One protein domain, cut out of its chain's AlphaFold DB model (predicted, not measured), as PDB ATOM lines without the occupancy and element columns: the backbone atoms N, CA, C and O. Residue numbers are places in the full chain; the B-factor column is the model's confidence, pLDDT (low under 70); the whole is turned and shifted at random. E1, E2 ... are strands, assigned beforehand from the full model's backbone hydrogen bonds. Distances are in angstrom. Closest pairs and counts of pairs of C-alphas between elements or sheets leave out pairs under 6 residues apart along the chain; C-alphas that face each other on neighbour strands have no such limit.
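What this domain is: This is residues 165 to 217 of the 217 residues of an uncharacterized protein of Desulfovibrionaceae bacterium (UniProt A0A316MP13). Two small two-stranded units are strung one after the other along a rod: a tight antiparallel hairpin, E1 and E2, towards one end, and a parallel pair, E3 and E4, towards the other, with residues 182 to 190 as the thread between them. E4 is sharply bent, and between E3 and E4 the chain folds back through residues 197 to 205 in a loop; the two strands run the same way. The printed part has 53 residues, with no named helix and four named strands in the order E1, E2, E3, E4; the class is all strand, though the named strands hold 23 of the 53 residues, under half. The whole is only just extended, close to loose, with a radius of gyration of the C-alphas of 15.3 A, and its C-alphas span 48 by 22 by 13 A.

How they stand to each other: Going along from Ala 165, you first meet E1, residues 172 to 175, and E2, residues 178 to 181, antiparallel neighbours in a hairpin at 146 degrees between their directions. C-alphas 172 and 181 face each other at 4.7 A; look for N 180 and O 173 at 2.8 A and N 173 and O 180 at 3.0 A, both within hydrogen-bond range. Just after, residues 184 to 185 make a short antiparallel pairing with residues 180 to 181 of E2. Further on come E3, residues 191 to 196, and E4, residues 206 to 214, parallel neighbours at 24 degrees. Their C-alphas 193 and 211 face each other at 4.5 A, and N 207 and O 191, like N 213 and O 194, are 2.9 A apart, within hydrogen-bond range. E4 bends by 119 degrees at residue 209. E1 and E2 are each apart from both E3 and E4.

Where its parts are: Find C-alpha 172 at (26.404, -23.031, -49.608); from there E1 runs 10.0 A to C-alpha 175. E2 runs 10.1 A from C-alpha 178 to C-alpha 181. Pick up E3 at C-alpha 191, (27.653, -28.663, -30.484), and follow it for 12.8 A to C-alpha 196. E4, the longest strand with 9 residues, spans 13.9 A from C-alpha 206 to C-alpha 214 at (20.862, -36.149, -18.991).

The domain as a whole: The two C-alphas farthest apart are those of the first and last printed residues, Ala 165 and Ala 217, at 47.9 A; residue 217 is the chain's last. The printed part has no cut. The link from E1 to E2 is tight, those from E2 to E3 and from E3 to E4 are short, and there is no long link. The mean pLDDT of the printed part is 89.6, and residue 217 is the one printed residue under 70.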
ATOM      1  N   ALA A 165      20.264 -25.474 -57.461       89.94
ATOM      2  CA  ALA A 165      21.120 -24.307 -57.236       89.94
ATOM      3  C   ALA A 165      20.530 -23.374 -56.171       89.94
ATOM      4  O   ALA A 165      21.078 -23.280 -55.077       89.94
ATOM      5  N   ALA A 166      19.326 -22.851 -56.411       88.44
ATOM      6  CA  ALA A 166      18.661 -21.918 -55.499       88.44
ATOM      7  C   ALA A 166      18.385 -22.492 -54.093       88.44
ATOM      8  O   ALA A 166      18.333 -21.758 -53.107       88.44
ATOM      9  N   ASN A 167      18.184 -23.808 -53.989       89.75
ATOM     10  CA  ASN A 167      17.810 -24.456 -52.730       89.75
ATOM     11  C   ASN A 167      19.013 -24.961 -51.929       89.75
ATOM     12  O   ASN A 167      18.879 -25.178 -50.727       89.75
ATOM     13  N   VAL A 168      20.151 -25.202 -52.585       89.44
ATOM     14  CA  VAL A 168      21.311 -25.861 -51.981       89.44
ATOM     15  C   VAL A 168      22.599 -25.137 -52.329       89.44
ATOM     16  O   VAL A 168      23.235 -24.590 -51.436       89.44
ATOM     17  N   LEU A 169      22.997 -25.139 -53.602       89.25
ATOM     18  CA  LEU A 169      24.345 -24.703 -53.986       89.25
ATOM     19  C   LEU A 169      24.546 -23.201 -53.767       89.25
ATOM     20  O   LEU A 169      25.566 -22.822 -53.210       89.25
ATOM     21  N   ASP A 170      23.553 -22.373 -54.096       91.38
ATOM     22  CA  ASP A 170      23.600 -20.917 -53.894       91.38
ATOM     23  C   ASP A 170      23.542 -20.544 -52.404       91.38
ATOM     24  O   ASP A 170      23.940 -19.450 -52.008       91.38
ATOM     25  N   LYS A 171      23.047 -21.463 -51.563       93.00
ATOM     26  CA  LYS A 171      23.013 -21.313 -50.104       93.00
ATOM     27  C   LYS A 171      24.302 -21.773 -49.434       93.00
ATOM     28  O   LYS A 171      24.536 -21.390 -48.288       93.00
ATOM     29  N   LEU A 172      25.107 -22.596 -50.106       92.88
ATOM     30  CA  LEU A 172      26.404 -23.031 -49.608       92.88
ATOM     31  C   LEU A 172      27.446 -21.944 -49.873       92.88
ATOM     32  O   LEU A 172      27.636 -21.505 -51.004       92.88
ATOM     33  N   SER A 173      28.152 -21.518 -48.834       92.75
ATOM     34  CA  SER A 173      29.231 -20.535 -48.958       92.75
ATOM     35  C   SER A 173      30.373 -20.842 -48.000       92.75
ATOM     36  O   SER A 173      30.208 -21.583 -47.036       92.75
ATOM     37  N   VAL A 174      31.554 -20.288 -48.277       92.38
ATOM     38  CA  VAL A 174      32.678 -20.308 -47.338       92.38
ATOM     39  C   VAL A 174      32.942 -18.882 -46.892       92.38
ATOM     40  O   VAL A 174      33.183 -18.004 -47.720       92.38
ATOM     41  N   GLN A 175      32.902 -18.655 -45.586       90.69
ATOM     42  CA  GLN A 175      33.218 -17.368 -44.978       90.69
ATOM     43  C   GLN A 175      34.008 -17.625 -43.698       90.69
ATOM     44  O   GLN A 175      33.688 -18.541 -42.946       90.69
ATOM     45  N   ASP A 176      35.071 -16.849 -43.484       88.56
ATOM     46  CA  ASP A 176      35.977 -16.992 -42.335       88.56
ATOM     47  C   ASP A 176      36.572 -18.409 -42.190       88.56
ATOM     48  O   ASP A 176      36.831 -18.889 -41.088       88.56
ATOM     49  N   GLY A 177      36.774 -19.100 -43.318       88.31
ATOM     50  CA  GLY A 177      37.310 -20.464 -43.361       88.31
ATOM     51  C   GLY A 177      36.319 -21.568 -42.973       88.31
ATOM     52  O   GLY A 177      36.732 -22.720 -42.905       88.31
ATOM     53  N   LYS A 178      35.041 -21.236 -42.748       86.19
ATOM     54  CA  LYS A 178      33.979 -22.174 -42.352       86.19
ATOM     55  C   LYS A 178      32.943 -22.356 -43.453       86.19
ATOM     56  O   LYS A 178      32.628 -21.405 -44.174       86.19
ATOM     57  N   LEU A 179      32.403 -23.565 -43.566       91.75
ATOM     58  CA  LEU A 179      31.306 -23.886 -44.469       91.75
ATOM     59  C   LEU A 179      29.976 -23.394 -43.884       91.75
ATOM     60  O   LEU A 179      29.580 -23.741 -42.775       91.75
ATOM     61  N   LYS A 180      29.231 -22.614 -44.662       90.62
ATOM     62  CA  LYS A 180      27.921 -22.084 -44.287       90.62
ATOM     63  C   LYS A 180      26.824 -22.605 -45.204       90.62
ATOM     64  O   LYS A 180      27.056 -22.815 -46.389       90.62
ATOM     65  N   PHE A 181      25.623 -22.754 -44.658       92.69
ATOM     66  CA  PHE A 181      24.379 -22.988 -45.379       92.69
ATOM     67  C   PHE A 181      23.373 -21.902 -44.990       92.69
ATOM     68  O   PHE A 181      23.036 -21.764 -43.817       92.69
ATOM     69  N   ASP A 182      22.918 -21.108 -45.959       92.81
ATOM     70  CA  ASP A 182      21.972 -19.997 -45.743       92.81
ATOM     71  C   ASP A 182      22.457 -19.014 -44.649       92.81
ATOM     72  O   ASP A 182      21.706 -18.543 -43.798       92.81
ATOM     73  N   GLY A 183      23.776 -18.774 -44.614       89.69
ATOM     74  CA  GLY A 183      24.454 -17.933 -43.619       89.69
ATOM     75  C   GLY A 183      24.799 -18.617 -42.285       89.69
ATOM     76  O   GLY A 183      25.602 -18.076 -41.517       89.69
ATOM     77  N   GLN A 184      24.269 -19.812 -42.013       87.25
ATOM     78  CA  GLN A 184      24.517 -20.570 -40.780       87.25
ATOM     79  C   GLN A 184      25.725 -21.495 -40.932       87.25
ATOM     80  O   GLN A 184      25.862 -22.140 -41.963       87.25
ATOM     81  N   ASN A 185      26.594 -21.594 -39.921       88.12
ATOM     82  CA  ASN A 185      27.722 -22.536 -39.968       88.12
ATOM     83  C   ASN A 185      27.203 -23.979 -40.013       88.12
ATOM     84  O   ASN A 185      26.377 -24.366 -39.187       88.12
ATOM     85  N   VAL A 186      27.717 -24.767 -40.950       86.00
ATOM     86  CA  VAL A 186      27.493 -26.217 -41.038       86.00
ATOM     87  C   VAL A 186      28.537 -26.952 -40.194       86.00
ATOM     88  O   VAL A 186      28.235 -27.958 -39.560       86.00
ATOM     89  N   ASP A 187      29.751 -26.406 -40.141       77.44
ATOM     90  CA  ASP A 187      30.887 -26.806 -39.317       77.44
ATOM     91  C   ASP A 187      31.081 -25.802 -38.166       77.44
ATOM     92  O   ASP A 187      31.911 -24.891 -38.192       77.44
ATOM     93  N   SER A 188      30.258 -25.933 -37.123       75.31
ATOM     94  CA  SER A 188      30.499 -25.189 -35.887       75.31
ATOM     95  C   SER A 188      31.519 -25.921 -35.013       75.31
ATOM     96  O   SER A 188      31.456 -27.140 -34.873       75.31
ATOM     97  N   ASP A 189      32.407 -25.171 -34.355       82.62
ATOM     98  CA  ASP A 189      33.248 -25.709 -33.270       82.62
ATOM     99  C   ASP A 189      32.400 -26.058 -32.034       82.62
ATOM    100  O   ASP A 189      32.861 -26.742 -31.117       82.62
ATOM    101  N   THR A 190      31.150 -25.580 -32.013       84.44
ATOM    102  CA  THR A 190      30.184 -25.821 -30.950       84.44
ATOM    103  C   THR A 190      29.146 -26.876 -31.321       84.44
ATOM    104  O   THR A 190      28.695 -26.963 -32.462       84.44
ATOM    105  N   VAL A 191      28.718 -27.664 -30.336       85.06
ATOM    106  CA  VAL A 191      27.653 -28.663 -30.484       85.06
ATOM    107  C   VAL A 191      26.302 -28.080 -30.068       85.06
ATOM    108  O   VAL A 191      26.201 -27.373 -29.068       85.06
ATOM    109  N   GLY A 192      25.248 -28.358 -30.840       86.06
ATOM    110  CA  GLY A 192      23.890 -27.867 -30.552       86.06
ATOM    111  C   GLY A 192      23.131 -28.704 -29.517       86.06
ATOM    112  O   GLY A 192      22.230 -28.198 -28.851       86.06
ATOM    113  N   ALA A 193      23.494 -29.977 -29.358       90.69
ATOM    114  CA  ALA A 193      22.922 -30.850 -28.344       90.69
ATOM    115  C   ALA A 193      23.924 -31.917 -27.902       90.69
ATOM    116  O   ALA A 193      24.734 -32.384 -28.703       90.69
ATOM    117  N   VAL A 194      23.842 -32.319 -26.636       93.19
ATOM    118  CA  VAL A 194      24.692 -33.357 -26.038       93.19
ATOM    119  C   VAL A 194      23.852 -34.314 -25.198       93.19
ATOM    120  O   VAL A 194      22.893 -33.901 -24.546       93.19
ATOM    121  N   LEU A 195      24.222 -35.595 -25.205       94.88
ATOM    122  CA  LEU A 195      23.698 -36.606 -24.288       94.88
ATOM    123  C   LEU A 195      24.793 -36.939 -23.278       94.88
ATOM    124  O   LEU A 195      25.876 -37.362 -23.671       94.88
ATOM    125  N   LEU A 196      24.500 -36.737 -22.000       94.69
ATOM    126  CA  LEU A 196      25.442 -36.886 -20.897       94.69
ATOM    127  C   LEU A 196      24.950 -37.954 -19.917       94.69
ATOM    128  O   LEU A 196      23.739 -38.101 -19.704       94.69
ATOM    129  N   GLY A 197      25.881 -38.676 -19.293       93.25
ATOM    130  CA  GLY A 197      25.591 -39.470 -18.104       93.25
ATOM    131  C   GLY A 197      25.126 -38.585 -16.940       93.25
ATOM    132  O   GLY A 197      25.244 -37.357 -16.982       93.25
ATOM    133  N   ALA A 198      24.585 -39.204 -15.888       89.81
ATOM    134  CA  ALA A 198      23.961 -38.490 -14.767       89.81
ATOM    135  C   ALA A 198      24.872 -37.409 -14.147       89.81
ATOM    136  O   ALA A 198      24.399 -36.307 -13.869       89.81
ATOM    137  N   GLU A 199      26.175 -37.682 -14.041       91.00
ATOM    138  CA  GLU A 199      27.174 -36.820 -13.388       91.00
ATOM    139  C   GLU A 199      28.188 -36.193 -14.360       91.00
ATOM    140  O   GLU A 199      29.086 -35.469 -13.931       91.00
ATOM    141  N   ASP A 200      28.069 -36.437 -15.669       94.44
ATOM    142  CA  ASP A 200      29.056 -35.927 -16.624       94.44
ATOM    143  C   ASP A 200      28.985 -34.388 -16.721       94.44
ATOM    144  O   ASP A 200      27.887 -33.801 -16.672       94.44
ATOM    145  N   PRO A 201      30.141 -33.705 -16.848       93.38
ATOM    146  CA  PRO A 201      30.186 -32.261 -17.009       93.38
ATOM    147  C   PRO A 201      29.656 -31.847 -18.385       93.38
ATOM    148  O   PRO A 201      29.811 -32.559 -19.378       93.38
ATOM    149  N   VAL A 202      29.052 -30.660 -18.452       93.19
ATOM    150  CA  VAL A 202      28.630 -30.075 -19.729       93.19
ATOM    151  C   VAL A 202      29.879 -29.718 -20.545       93.19
ATOM    152  O   VAL A 202      30.742 -29.021 -20.009       93.19
ATOM    153  N   PRO A 203      30.004 -30.174 -21.807       92.44
ATOM    154  CA  PRO A 203      31.161 -29.862 -22.639       92.44
ATOM    155  C   PRO A 203      31.342 -28.355 -22.827       92.44
ATOM    156  O   PRO A 203      30.375 -27.639 -23.087       92.44
ATOM    157  N   GLU A 204      32.589 -27.883 -22.759       93.56
ATOM    158  CA  GLU A 204      32.934 -26.460 -22.927       93.56
ATOM    159  C   GLU A 204      32.547 -25.910 -24.305       93.56
ATOM    160  O   GLU A 204      32.356 -24.709 -24.469       93.56
ATOM    161  N   ASN A 205      32.398 -26.791 -25.296       91.25
ATOM    162  CA  ASN A 205      31.980 -26.439 -26.642       91.25
ATOM    163  C   ASN A 205      30.465 -26.595 -26.880       91.25
ATOM    164  O   ASN A 205      30.036 -26.607 -28.030       91.25
ATOM    165  N   LEU A 206      29.622 -26.726 -25.851       91.38
ATOM    166  CA  LEU A 206      28.172 -26.611 -26.042       91.38
ATOM    167  C   LEU A 206      27.830 -25.178 -26.490       91.38
ATOM    168  O   LEU A 206      28.302 -24.207 -25.900       91.38
ATOM    169  N   ALA A 207      27.018 -25.030 -27.540       87.94
ATOM    170  CA  ALA A 207      26.560 -23.716 -27.988       87.94
ATOM    171  C   ALA A 207      25.805 -22.976 -26.864       87.94
ATOM    172  O   ALA A 207      25.173 -23.612 -26.027       87.94
ATOM    173  N   GLU A 208      25.802 -21.636 -26.874       87.62
ATOM    174  CA  GLU A 208      25.164 -20.812 -25.825       87.62
ATOM    175  C   GLU A 208      23.677 -21.158 -25.596       87.62
ATOM    176  O   GLU A 208      23.196 -21.124 -24.469       87.62
ATOM    177  N   ASN A 209      22.974 -21.580 -26.653       87.38
ATOM    178  CA  ASN A 209      21.587 -22.064 -26.604       87.38
ATOM    179  C   ASN A 209      21.474 -23.589 -26.806       87.38
ATOM    180  O   ASN A 209      20.466 -24.083 -27.314       87.38
ATOM    181  N   GLY A 210      22.533 -24.337 -26.497       89.06
ATOM    182  CA  GLY A 210      22.601 -25.780 -26.691       89.06
ATOM    183  C   GLY A 210      21.746 -26.560 -25.691       89.06
ATOM    184  O   GLY A 210      21.466 -26.108 -24.582       89.06
ATOM    185  N   ILE A 211      21.329 -27.763 -26.086       95.00
ATOM    186  CA  ILE A 211      20.443 -28.622 -25.288       95.00
ATOM    187  C   ILE A 211      21.242 -29.756 -24.644       95.00
ATOM    188  O   ILE A 211      21.961 -30.491 -25.320       95.00
ATOM    189  N   VAL A 212      21.069 -29.949 -23.337       95.25
ATOM    190  CA  VAL A 212      21.630 -31.093 -22.607       95.25
ATOM    191  C   VAL A 212      20.530 -32.104 -22.318       95.25
ATOM    192  O   VAL A 212      19.555 -31.794 -21.635       95.25
ATOM    193  N   PHE A 213      20.719 -33.337 -22.774       95.06
ATOM    194  CA  PHE A 213      19.944 -34.489 -22.331       95.06
ATOM    195  C   PHE A 213      20.757 -35.227 -21.267       95.06
ATOM    196  O   PHE A 213      21.848 -35.715 -21.559       95.06
ATOM    197  N   ARG A 214      20.254 -35.307 -20.031       95.25
ATOM    198  CA  ARG A 214      20.862 -36.149 -18.991       95.25
ATOM    199  C   ARG A 214      20.164 -37.494 -18.932       95.25
ATOM    200  O   ARG A 214      18.938 -37.558 -18.872       95.25
ATOM    201  N   GLN A 215      20.956 -38.555 -18.888       94.06
ATOM    202  CA  GLN A 215      20.458 -39.873 -18.529       94.06
ATOM    203  C   GLN A 215      20.087 -39.873 -17.040       94.06
ATOM    204  O   GLN A 215      20.932 -39.620 -16.183       94.06
ATOM    205  N   THR A 216      18.818 -40.127 -16.731       83.19
ATOM    206  CA  THR A 216      18.361 -40.443 -15.371       83.19
ATOM    207  C   THR A 216      18.436 -41.952 -15.164       83.19
ATOM    208  O   THR A 216      18.122 -42.697 -16.094       83.19
ATOM    209  N   ALA A 217      18.870 -42.382 -13.978       68.75
ATOM    210  CA  ALA A 217      18.891 -43.792 -13.588       68.75
ATOM    211  C   ALA A 217      17.492 -44.430 -13.610       68.75
ATOM    212  O   ALA A 217      16.510 -43.704 -13.325       68.75
TER     213      ALA A 217